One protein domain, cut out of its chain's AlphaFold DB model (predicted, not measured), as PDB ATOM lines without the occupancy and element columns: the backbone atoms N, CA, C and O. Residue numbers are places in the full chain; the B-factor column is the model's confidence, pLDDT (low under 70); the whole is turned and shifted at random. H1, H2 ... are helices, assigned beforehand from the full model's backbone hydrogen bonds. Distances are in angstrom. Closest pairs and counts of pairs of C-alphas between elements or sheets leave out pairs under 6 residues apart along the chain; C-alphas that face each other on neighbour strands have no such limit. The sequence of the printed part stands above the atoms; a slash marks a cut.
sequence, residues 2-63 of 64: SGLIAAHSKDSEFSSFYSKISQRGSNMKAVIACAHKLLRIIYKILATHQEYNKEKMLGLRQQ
ATOM      1  N   SER A   2     -17.409  20.148 -54.049       55.94
ATOM      2  CA  SER A   2     -17.486  21.253 -53.064       55.94
ATOM      3  C   SER A   2     -17.643  22.672 -53.639       55.94
ATOM      4  O   SER A   2     -18.209  23.533 -52.975       55.94
ATOM      5  N   GLY A   3     -17.201  22.928 -54.877       57.59
ATOM      6  CA  GLY A   3     -17.376  24.238 -55.521       57.59
ATOM      7  C   GLY A   3     -18.821  24.569 -55.913       57.59
ATOM      8  O   GLY A   3     -19.219  25.729 -55.869       57.59
ATOM      9  N   LEU A   4     -19.630  23.546 -56.217       58.59
ATOM     10  CA  LEU A   4     -21.059  23.719 -56.500       58.59
ATOM     11  C   LEU A   4     -21.818  24.118 -55.228       58.59
ATOM     12  O   LEU A   4     -22.667  24.999 -55.264       58.59
ATOM     13  N   ILE A   5     -21.451  23.541 -54.081       62.25
ATOM     14  CA  ILE A   5     -22.083  23.842 -52.789       62.25
ATOM     15  C   ILE A   5     -21.789  25.289 -52.360       62.25
ATOM     16  O   ILE A   5     -22.688  25.988 -51.901       62.25
ATOM     17  N   ALA A   6     -20.557  25.767 -52.569       63.28
ATOM     18  CA  ALA A   6     -20.182  27.148 -52.259       63.28
ATOM     19  C   ALA A   6     -20.866  28.179 -53.181       63.28
ATOM     20  O   ALA A   6     -21.294  29.233 -52.708       63.28
ATOM     21  N   ALA A   7     -21.018  27.868 -54.473       64.38
ATOM     22  CA  ALA A   7     -21.722  28.726 -55.429       64.38
ATOM     23  C   ALA A   7     -23.222  28.874 -55.108       64.38
ATOM     24  O   ALA A   7     -23.784  29.954 -55.293       64.38
ATOM     25  N   HIS A   8     -23.850  27.820 -54.580       71.94
ATOM     26  CA  HIS A   8     -25.264  27.797 -54.190       71.94
ATOM     27  C   HIS A   8     -25.527  28.220 -52.733       71.94
ATOM     28  O   HIS A   8     -26.612  27.963 -52.206       71.94
ATOM     29  N   SER A   9     -24.567  28.870 -52.065       76.12
ATOM     30  CA  SER A   9     -24.808  29.435 -50.733       76.12
ATOM     31  C   SER A   9     -25.991  30.412 -50.755       76.12
ATOM     32  O   SER A   9     -26.073  31.270 -51.634       76.12
ATOM     33  N   LYS A  10     -26.889  30.308 -49.763       79.50
ATOM     34  CA  LYS A  10     -27.981  31.281 -49.551       79.50
ATOM     35  C   LYS A  10     -27.468  32.636 -49.046       79.50
ATOM     36  O   LYS A  10     -28.206  33.615 -49.086       79.50
ATOM     37  N   ASP A  11     -26.218  32.695 -48.585       84.62
ATOM     38  CA  ASP A  11     -25.545  33.942 -48.242       84.62
ATOM     39  C   ASP A  11     -24.991  34.616 -49.508       84.62
ATOM     40  O   ASP A  11     -24.029  34.152 -50.134       84.62
ATOM     41  N   SER A  12     -25.617  35.739 -49.866       79.38
ATOM     42  CA  SER A  12     -25.269  36.538 -51.042       79.38
ATOM     43  C   SER A  12     -23.860  37.145 -50.988       79.38
ATOM     44  O   SER A  12     -23.206  37.230 -52.034       79.38
ATOM     45  N   GLU A  13     -23.347  37.513 -49.805       79.00
ATOM     46  CA  GLU A  13     -21.991  38.065 -49.682       79.00
ATOM     47  C   GLU A  13     -20.954  36.967 -49.930       79.00
ATOM     48  O   GLU A  13     -20.014  37.161 -50.710       79.00
ATOM     49  N   PHE A  14     -21.166  35.786 -49.343       78.69
ATOM     50  CA  PHE A  14     -20.301  34.628 -49.550       78.69
ATOM     51  C   PHE A  14     -20.303  34.152 -51.008       78.69
ATOM     52  O   PHE A  14     -19.234  33.919 -51.576       78.69
ATOM     53  N   SER A  15     -21.473  34.048 -51.646       77.81
ATOM     54  CA  SER A  15     -21.571  33.605 -53.046       77.81
ATOM     55  C   SER A  15     -20.893  34.596 -54.008       77.81
ATOM     56  O   SER A  15     -20.109  34.191 -54.874       77.81
ATOM     57  N   SER A  16     -21.081  35.909 -53.804       79.81
ATOM     58  CA  SER A  16     -20.394  36.950 -54.589       79.81
ATOM     59  C   SER A  16     -18.873  36.875 -54.430       79.81
ATOM     60  O   SER A  16     -18.122  36.966 -55.407       79.81
ATOM     61  N   PHE A  17     -18.406  36.678 -53.199       78.81
ATOM     62  CA  PHE A  17     -16.992  36.505 -52.896       78.81
ATOM     63  C   PHE A  17     -16.411  35.245 -53.558       78.81
ATOM     64  O   PHE A  17     -15.369  35.330 -54.213       78.81
ATOM     65  N   TYR A  18     -17.104  34.108 -53.460       79.56
ATOM     66  CA  TYR A  18     -16.704  32.851 -54.091       79.56
ATOM     67  C   TYR A  18     -16.599  32.988 -55.615       79.56
ATOM     68  O   TYR A  18     -15.575  32.621 -56.192       79.56
ATOM     69  N   SER A  19     -17.604  33.590 -56.255       79.88
ATOM     70  CA  SER A  19     -17.620  33.846 -57.702       79.88
ATOM     71  C   SER A  19     -16.443  34.724 -58.149       79.88
ATOM     72  O   SER A  19     -15.738  34.406 -59.106       79.88
ATOM     73  N   LYS A  20     -16.133  35.791 -57.400       79.19
ATOM     74  CA  LYS A  20     -14.981  36.664 -57.694       79.19
ATOM     75  C   LYS A  20     -13.638  35.953 -57.562       79.19
ATOM     76  O   LYS A  20     -12.690  36.340 -58.243       79.19
ATOM     77  N   ILE A  21     -13.519  34.969 -56.672       77.88
ATOM     78  CA  ILE A  21     -12.296  34.169 -56.530       77.88
ATOM     79  C   ILE A  21     -12.199  33.136 -57.645       77.88
ATOM     80  O   ILE A  21     -11.137  33.011 -58.254       77.88
ATOM     81  N   SER A  22     -13.289  32.425 -57.936       75.31
ATOM     82  CA  SER A  22     -13.307  31.377 -58.958       75.31
ATOM     83  C   SER A  22     -13.071  31.932 -60.366       75.31
ATOM     84  O   SER A  22     -12.419  31.281 -61.179       75.31
ATOM     85  N   GLN A  23     -13.489  33.172 -60.629       77.62
ATOM     86  CA  GLN A  23     -13.227  33.880 -61.884       77.62
ATOM     87  C   GLN A  23     -11.763  34.294 -62.090       77.62
ATOM     88  O   GLN A  23     -11.398  34.649 -63.208       77.62
ATOM     89  N   ARG A  24     -10.889  34.240 -61.070       74.56
ATOM     90  CA  ARG A  24      -9.473  34.644 -61.228       74.56
ATOM     91  C   ARG A  24      -8.641  33.719 -62.132       74.56
ATOM     92  O   ARG A  24      -7.477  34.028 -62.383       74.56
ATOM     93  N   GLY A  25      -9.241  32.656 -62.675       67.75
ATOM     94  CA  GLY A  25      -8.674  31.823 -63.737       67.75
ATOM     95  C   GLY A  25      -7.384  31.097 -63.338       67.75
ATOM     96  O   GLY A  25      -6.968  31.114 -62.182       67.75
ATOM     97  N   SER A  26      -6.710  30.472 -64.310       68.25
ATOM     98  CA  SER A  26      -5.464  29.708 -64.096       68.25
ATOM     99  C   SER A  26      -4.230  30.573 -63.797       68.25
ATOM    100  O   SER A  26      -3.105  30.067 -63.782       68.25
ATOM    101  N   ASN A  27      -4.401  31.876 -63.539       78.50
ATOM    102  CA  ASN A  27      -3.291  32.743 -63.173       78.50
ATOM    103  C   ASN A  27      -2.856  32.433 -61.737       78.50
ATOM    104  O   ASN A  27      -3.339  33.005 -60.758       78.50
ATOM    105  N   MET A  28      -1.908  31.507 -61.632       79.88
ATOM    106  CA  MET A  28      -1.389  30.967 -60.380       79.88
ATOM    107  C   MET A  28      -0.916  32.071 -59.424       79.88
ATOM    108  O   MET A  28      -1.159  31.988 -58.222       79.88
ATOM    109  N   LYS A  29      -0.350  33.170 -59.947       81.06
ATOM    110  CA  LYS A  29       0.050  34.338 -59.142       81.06
ATOM    111  C   LYS A  29      -1.154  35.049 -58.518       81.06
ATOM    112  O   LYS A  29      -1.097  35.438 -57.353       81.06
ATOM    113  N   ALA A  30      -2.254  35.191 -59.258       80.06
ATOM    114  CA  ALA A  30      -3.484  35.802 -58.754       80.06
ATOM    115  C   ALA A  30      -4.167  34.931 -57.687       80.06
ATOM    116  O   ALA A  30      -4.692  35.468 -56.706       80.06
ATOM    117  N   VAL A  31      -4.121  33.604 -57.852       80.56
ATOM    118  CA  VAL A  31      -4.627  32.633 -56.870       80.56
ATOM    119  C   VAL A  31      -3.789  32.666 -55.590       80.56
ATOM    120  O   VAL A  31      -4.351  32.815 -54.507       80.56
ATOM    121  N   ILE A  32      -2.456  32.629 -55.700       84.50
ATOM    122  CA  ILE A  32      -1.530  32.700 -54.555       84.50
ATOM    123  C   ILE A  32      -1.717  34.010 -53.780       84.50
ATOM    124  O   ILE A  32      -1.860  33.992 -52.558       84.50
ATOM    125  N   ALA A  33      -1.789  35.149 -54.477       83.88
ATOM    126  CA  ALA A  33      -2.018  36.443 -53.838       83.88
ATOM    127  C   ALA A  33      -3.370  36.495 -53.105       83.88
ATOM    128  O   ALA A  33      -3.465  37.062 -52.013       83.88
ATOM    129  N   CYS A  34      -4.413  35.889 -53.682       82.56
ATOM    130  CA  CYS A  34      -5.732  35.805 -53.062       82.56
ATOM    131  C   CYS A  34      -5.714  34.920 -51.808       82.56
ATOM    132  O   CYS A  34      -6.153  35.366 -50.747       82.56
ATOM    133  N   ALA A  35      -5.155  33.712 -51.901       85.88
ATOM    134  CA  ALA A  35      -5.037  32.777 -50.784       85.88
ATOM    135  C   ALA A  35      -4.239  33.378 -49.619       85.88
ATOM    136  O   ALA A  35      -4.689  33.342 -48.475       85.88
ATOM    137  N   HIS A  36      -3.108  34.027 -49.911       87.25
ATOM    138  CA  HIS A  36      -2.297  34.712 -48.904       87.25
ATOM    139  C   HIS A  36      -3.078  35.824 -48.181       87.25
ATOM    140  O   HIS A  36      -2.973  35.972 -46.961       87.25
ATOM    141  N   LYS A  37      -3.909  36.590 -48.902       84.88
ATOM    142  CA  LYS A  37      -4.742  37.643 -48.296       84.88
ATOM    143  C   LYS A  37      -5.769  37.067 -47.320       84.88
ATOM    144  O   LYS A  37      -5.962  37.636 -46.249       84.88
ATOM    145  N   LEU A  38      -6.394  35.943 -47.673       86.06
ATOM    146  CA  LEU A  38      -7.353  35.250 -46.807       86.06
ATOM    147  C   LEU A  38      -6.674  34.647 -45.585       86.06
ATOM    148  O   LEU A  38      -7.146  34.859 -44.471       86.06
ATOM    149  N   LEU A  39      -5.523  34.002 -45.778       88.94
ATOM    150  CA  LEU A  39      -4.721  33.454 -44.688       88.94
ATOM    151  C   LEU A  39      -4.356  34.535 -43.664       88.94
ATOM    152  O   LEU A  39      -4.493  34.318 -42.463       88.94
ATOM    153  N   ARG A  40      -3.961  35.729 -44.121       86.31
ATOM    154  CA  ARG A  40      -3.613  36.845 -43.231       86.31
ATOM    155  C   ARG A  40      -4.808  37.382 -42.442       86.31
ATOM    156  O   ARG A  40      -4.629  37.797 -41.298       86.31
ATOM    157  N   ILE A  41      -6.004  37.391 -43.033       83.69
ATOM    158  CA  ILE A  41      -7.239  37.790 -42.339       83.69
ATOM    159  C   ILE A  41      -7.591  36.754 -41.269       83.69
ATOM    160  O   ILE A  41      -7.786  37.132 -40.118       83.69
ATOM    161  N   ILE A  42      -7.587  35.464 -41.623       86.75
ATOM    162  CA  ILE A  42      -7.865  34.361 -40.691       86.75
ATOM    163  C   ILE A  42      -6.870  34.385 -39.529       86.75
ATOM    164  O   ILE A  42      -7.281  34.394 -38.373       86.75
ATOM    165  N   TYR A  43      -5.570  34.486 -39.821       88.38
ATOM    166  CA  TYR A  43      -4.529  34.577 -38.800       88.38
ATOM    167  C   TYR A  43      -4.753  35.760 -37.855       88.38
ATOM    168  O   TYR A  43      -4.648  35.590 -36.649       88.38
ATOM    169  N   LYS A  44      -5.101  36.948 -38.368       83.12
ATOM    170  CA  LYS A  44      -5.393  38.107 -37.513       83.12
ATOM    171  C   LYS A  44      -6.600  37.875 -36.610       83.12
ATOM    172  O   LYS A  44      -6.513  38.218 -35.437       83.12
ATOM    173  N   ILE A  45      -7.690  37.315 -37.134       83.62
ATOM    174  CA  ILE A  45      -8.891  37.012 -36.337       83.62
ATOM    175  C   ILE A  45      -8.530  36.038 -35.209       83.62
ATOM    176  O   ILE A  45      -8.839  36.303 -34.052       83.62
ATOM    177  N   LEU A  46      -7.795  34.968 -35.530       85.25
ATOM    178  CA  LEU A  46      -7.350  33.979 -34.545       85.25
ATOM    179  C   LEU A  46      -6.368  34.566 -33.522       85.25
ATOM    180  O   LEU A  46      -6.507  34.320 -32.333       85.25
ATOM    181  N   ALA A  47      -5.389  35.355 -33.966       84.81
ATOM    182  CA  ALA A  47      -4.334  35.889 -33.107       84.81
ATOM    183  C   ALA A  47      -4.808  37.027 -32.196       84.81
ATOM    184  O   ALA A  47      -4.276  37.204 -31.106       84.81
ATOM    185  N   THR A  48      -5.775  37.831 -32.644       79.88
ATOM    186  CA  THR A  48      -6.258  38.988 -31.873       79.88
ATOM    187  C   THR A  48      -7.538  38.705 -31.096       79.88
ATOM    188  O   THR A  48      -7.963  39.571 -30.337       79.88
ATOM    189  N   HIS A  49      -8.170  37.539 -31.305       70.69
ATOM    190  CA  HIS A  49      -9.517  37.201 -30.821       70.69
ATOM    191  C   HIS A  49     -10.575  38.292 -31.099       70.69
ATOM    192  O   HIS A  49     -11.668  38.265 -30.539       70.69
ATOM    193  N   GLN A  50     -10.266  39.265 -31.961       64.56
ATOM    194  CA  GLN A  50     -11.189  40.311 -32.356       64.56
ATOM    195  C   GLN A  50     -12.044  39.781 -33.498       64.56
ATOM    196  O   GLN A  50     -11.526  39.327 -34.523       64.56
ATOM    197  N   GLU A  51     -13.360  39.894 -33.337       67.75
ATOM    198  CA  GLU A  51     -14.289  39.701 -34.439       67.75
ATOM    199  C   GLU A  51     -13.935  40.614 -35.613       67.75
ATOM    200  O   GLU A  51     -13.470  41.751 -35.458       67.75
ATOM    201  N   TYR A  52     -14.146  40.091 -36.818       67.38
ATOM    202  CA  TYR A  52     -13.907  40.822 -38.048       67.38
ATOM    203  C   TYR A  52     -14.824  42.053 -38.118       67.38
ATOM    204  O   TYR A  52     -15.985  41.966 -38.507       67.38
ATOM    205  N   ASN A  53     -14.291  43.225 -37.765       71.75
ATOM    206  CA  ASN A  53     -14.995  44.492 -37.918       71.75
ATOM    207  C   ASN A  53     -14.801  45.027 -39.350       71.75
ATOM    208  O   ASN A  53     -13.725  45.517 -39.720       71.75
ATOM    209  N   LYS A  54     -15.866  44.916 -40.153       69.00
ATOM    210  CA  LYS A  54     -15.909  45.306 -41.572       69.00
ATOM    211  C   LYS A  54     -15.576  46.789 -41.778       69.00
ATOM    212  O   LYS A  54     -14.810  47.110 -42.684       69.00
ATOM    213  N   GLU A  55     -16.064  47.680 -40.917       72.88
ATOM    214  CA  GLU A  55     -15.866  49.134 -41.045       72.88
ATOM    215  C   GLU A  55     -14.411  49.544 -40.800       72.88
ATOM    216  O   GLU A  55     -13.807  50.259 -41.604       72.88
ATOM    217  N   LYS A  56     -13.793  48.994 -39.750       69.88
ATOM    218  CA  LYS A  56     -12.382  49.248 -39.417       69.88
ATOM    219  C   LYS A  56     -11.431  48.758 -40.515       69.88
ATOM    220  O   LYS A  56     -10.400  49.378 -40.779       69.88
ATOM    221  N   MET A  57     -11.769  47.649 -41.175       66.69
ATOM    222  CA  MET A  57     -10.977  47.091 -42.276       66.69
ATOM    223  C   MET A  57     -11.160  47.842 -43.599       66.69
ATOM    224  O   MET A  57     -10.197  47.954 -44.359       66.69
ATOM    225  N   LEU A  58     -12.357  48.367 -43.879       64.06
ATOM    226  CA  LEU A  58     -12.593  49.226 -45.044       64.06
ATOM    227  C   LEU A  58     -11.840  50.557 -44.918       64.06
ATOM    228  O   LEU A  58     -11.231  50.988 -45.896       64.06
ATOM    229  N   GLY A  59     -11.789  51.141 -43.715       62.56
ATOM    230  CA  GLY A  59     -11.006  52.350 -43.435       62.56
ATOM    231  C   GLY A  59      -9.507  52.173 -43.708       62.56
ATOM    232  O   GLY A  59      -8.902  53.002 -44.383       62.56
ATOM    233  N   LEU A  60      -8.923  51.040 -43.297       60.28
ATOM    234  CA  LEU A  60      -7.512  50.727 -43.578       60.28
ATOM    235  C   LEU A  60      -7.206  50.556 -45.075       60.28
ATOM    236  O   LEU A  60      -6.058  50.693 -45.488       60.28
ATOM    237  N   ARG A  61      -8.207  50.200 -45.888       55.16
ATOM    238  CA  ARG A  61      -8.030  49.935 -47.322       55.16
ATOM    239  C   ARG A  61      -7.983  51.209 -48.162       55.16
ATOM    240  O   ARG A  61      -7.484  51.140 -49.272       55.16
ATOM    241  N   GLN A  62      -8.503  52.326 -47.653       56.16
ATOM    242  CA  GLN A  62      -8.417  53.631 -48.322       56.16
ATOM    243  C   GLN A  62      -7.090  54.355 -48.061       56.16
ATOM    244  O   GLN A  62      -6.811  55.363 -48.697       56.16
ATOM    245  N   GLN A  63      -6.266  53.849 -47.138       49.03
ATOM    246  CA  GLN A  63      -4.958  54.431 -46.822       49.03
ATOM    247  C   GLN A  63      -3.801  53.860 -47.662       49.03
ATOM    248  O   GLN A  63      -2.662  54.267 -47.448       49.03
TER     249      GLN A  63
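This is residues 2 to 63 of the 64 residues of an uncharacterized protein of Streptococcus vestibularis (UniProt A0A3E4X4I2). What shape is this? H2 and the long H3 make a loose, open V; short H1 packs on H2, and after H3 the chain folds back to H4, which stands free, set off to the side of H3. What builds it? The printed part has 62 residues with four named helices, H1 to H4 in order, and no named strand: all helix. It is loose, radius of gyration of the C-alphas 13.6 A, spanning 32 by 30 by 23 A.

What does H1, residues 2 to 7, touch? It touches H2, residues 12 to 22, at a steep tilt of 56 degrees, opposite ways; the closest C-alphas, Ala 7 and Ser 15, are 5.4 A apart. And H3, residues 28 to 48? It is close to H2 but not clearly touching, at a steep tilt of 41 degrees, opposite ways; the closest C-alphas, Ile 21 and Cys 34, are 7.6 A apart. And H4, residues 54 to 61? It is apart from H1, H2 and H3. In H1, H2, H3 and H4 every O i to N i+4 pair is within hydrogen-bond range.

Where does H1 begin? At C-alpha 2, (-17.486, 21.253, -53.064). How long are H2 and H3? They measure 15.2 A and 30.0 A. Where does H4 end? At C-alpha 61, (-8.030, 49.935, -47.322).

Is it cut? The printed part has no cut, and its three links are tight. Where is confidence low? Residues 2 to 7 and 56 to 63 are among those under 70.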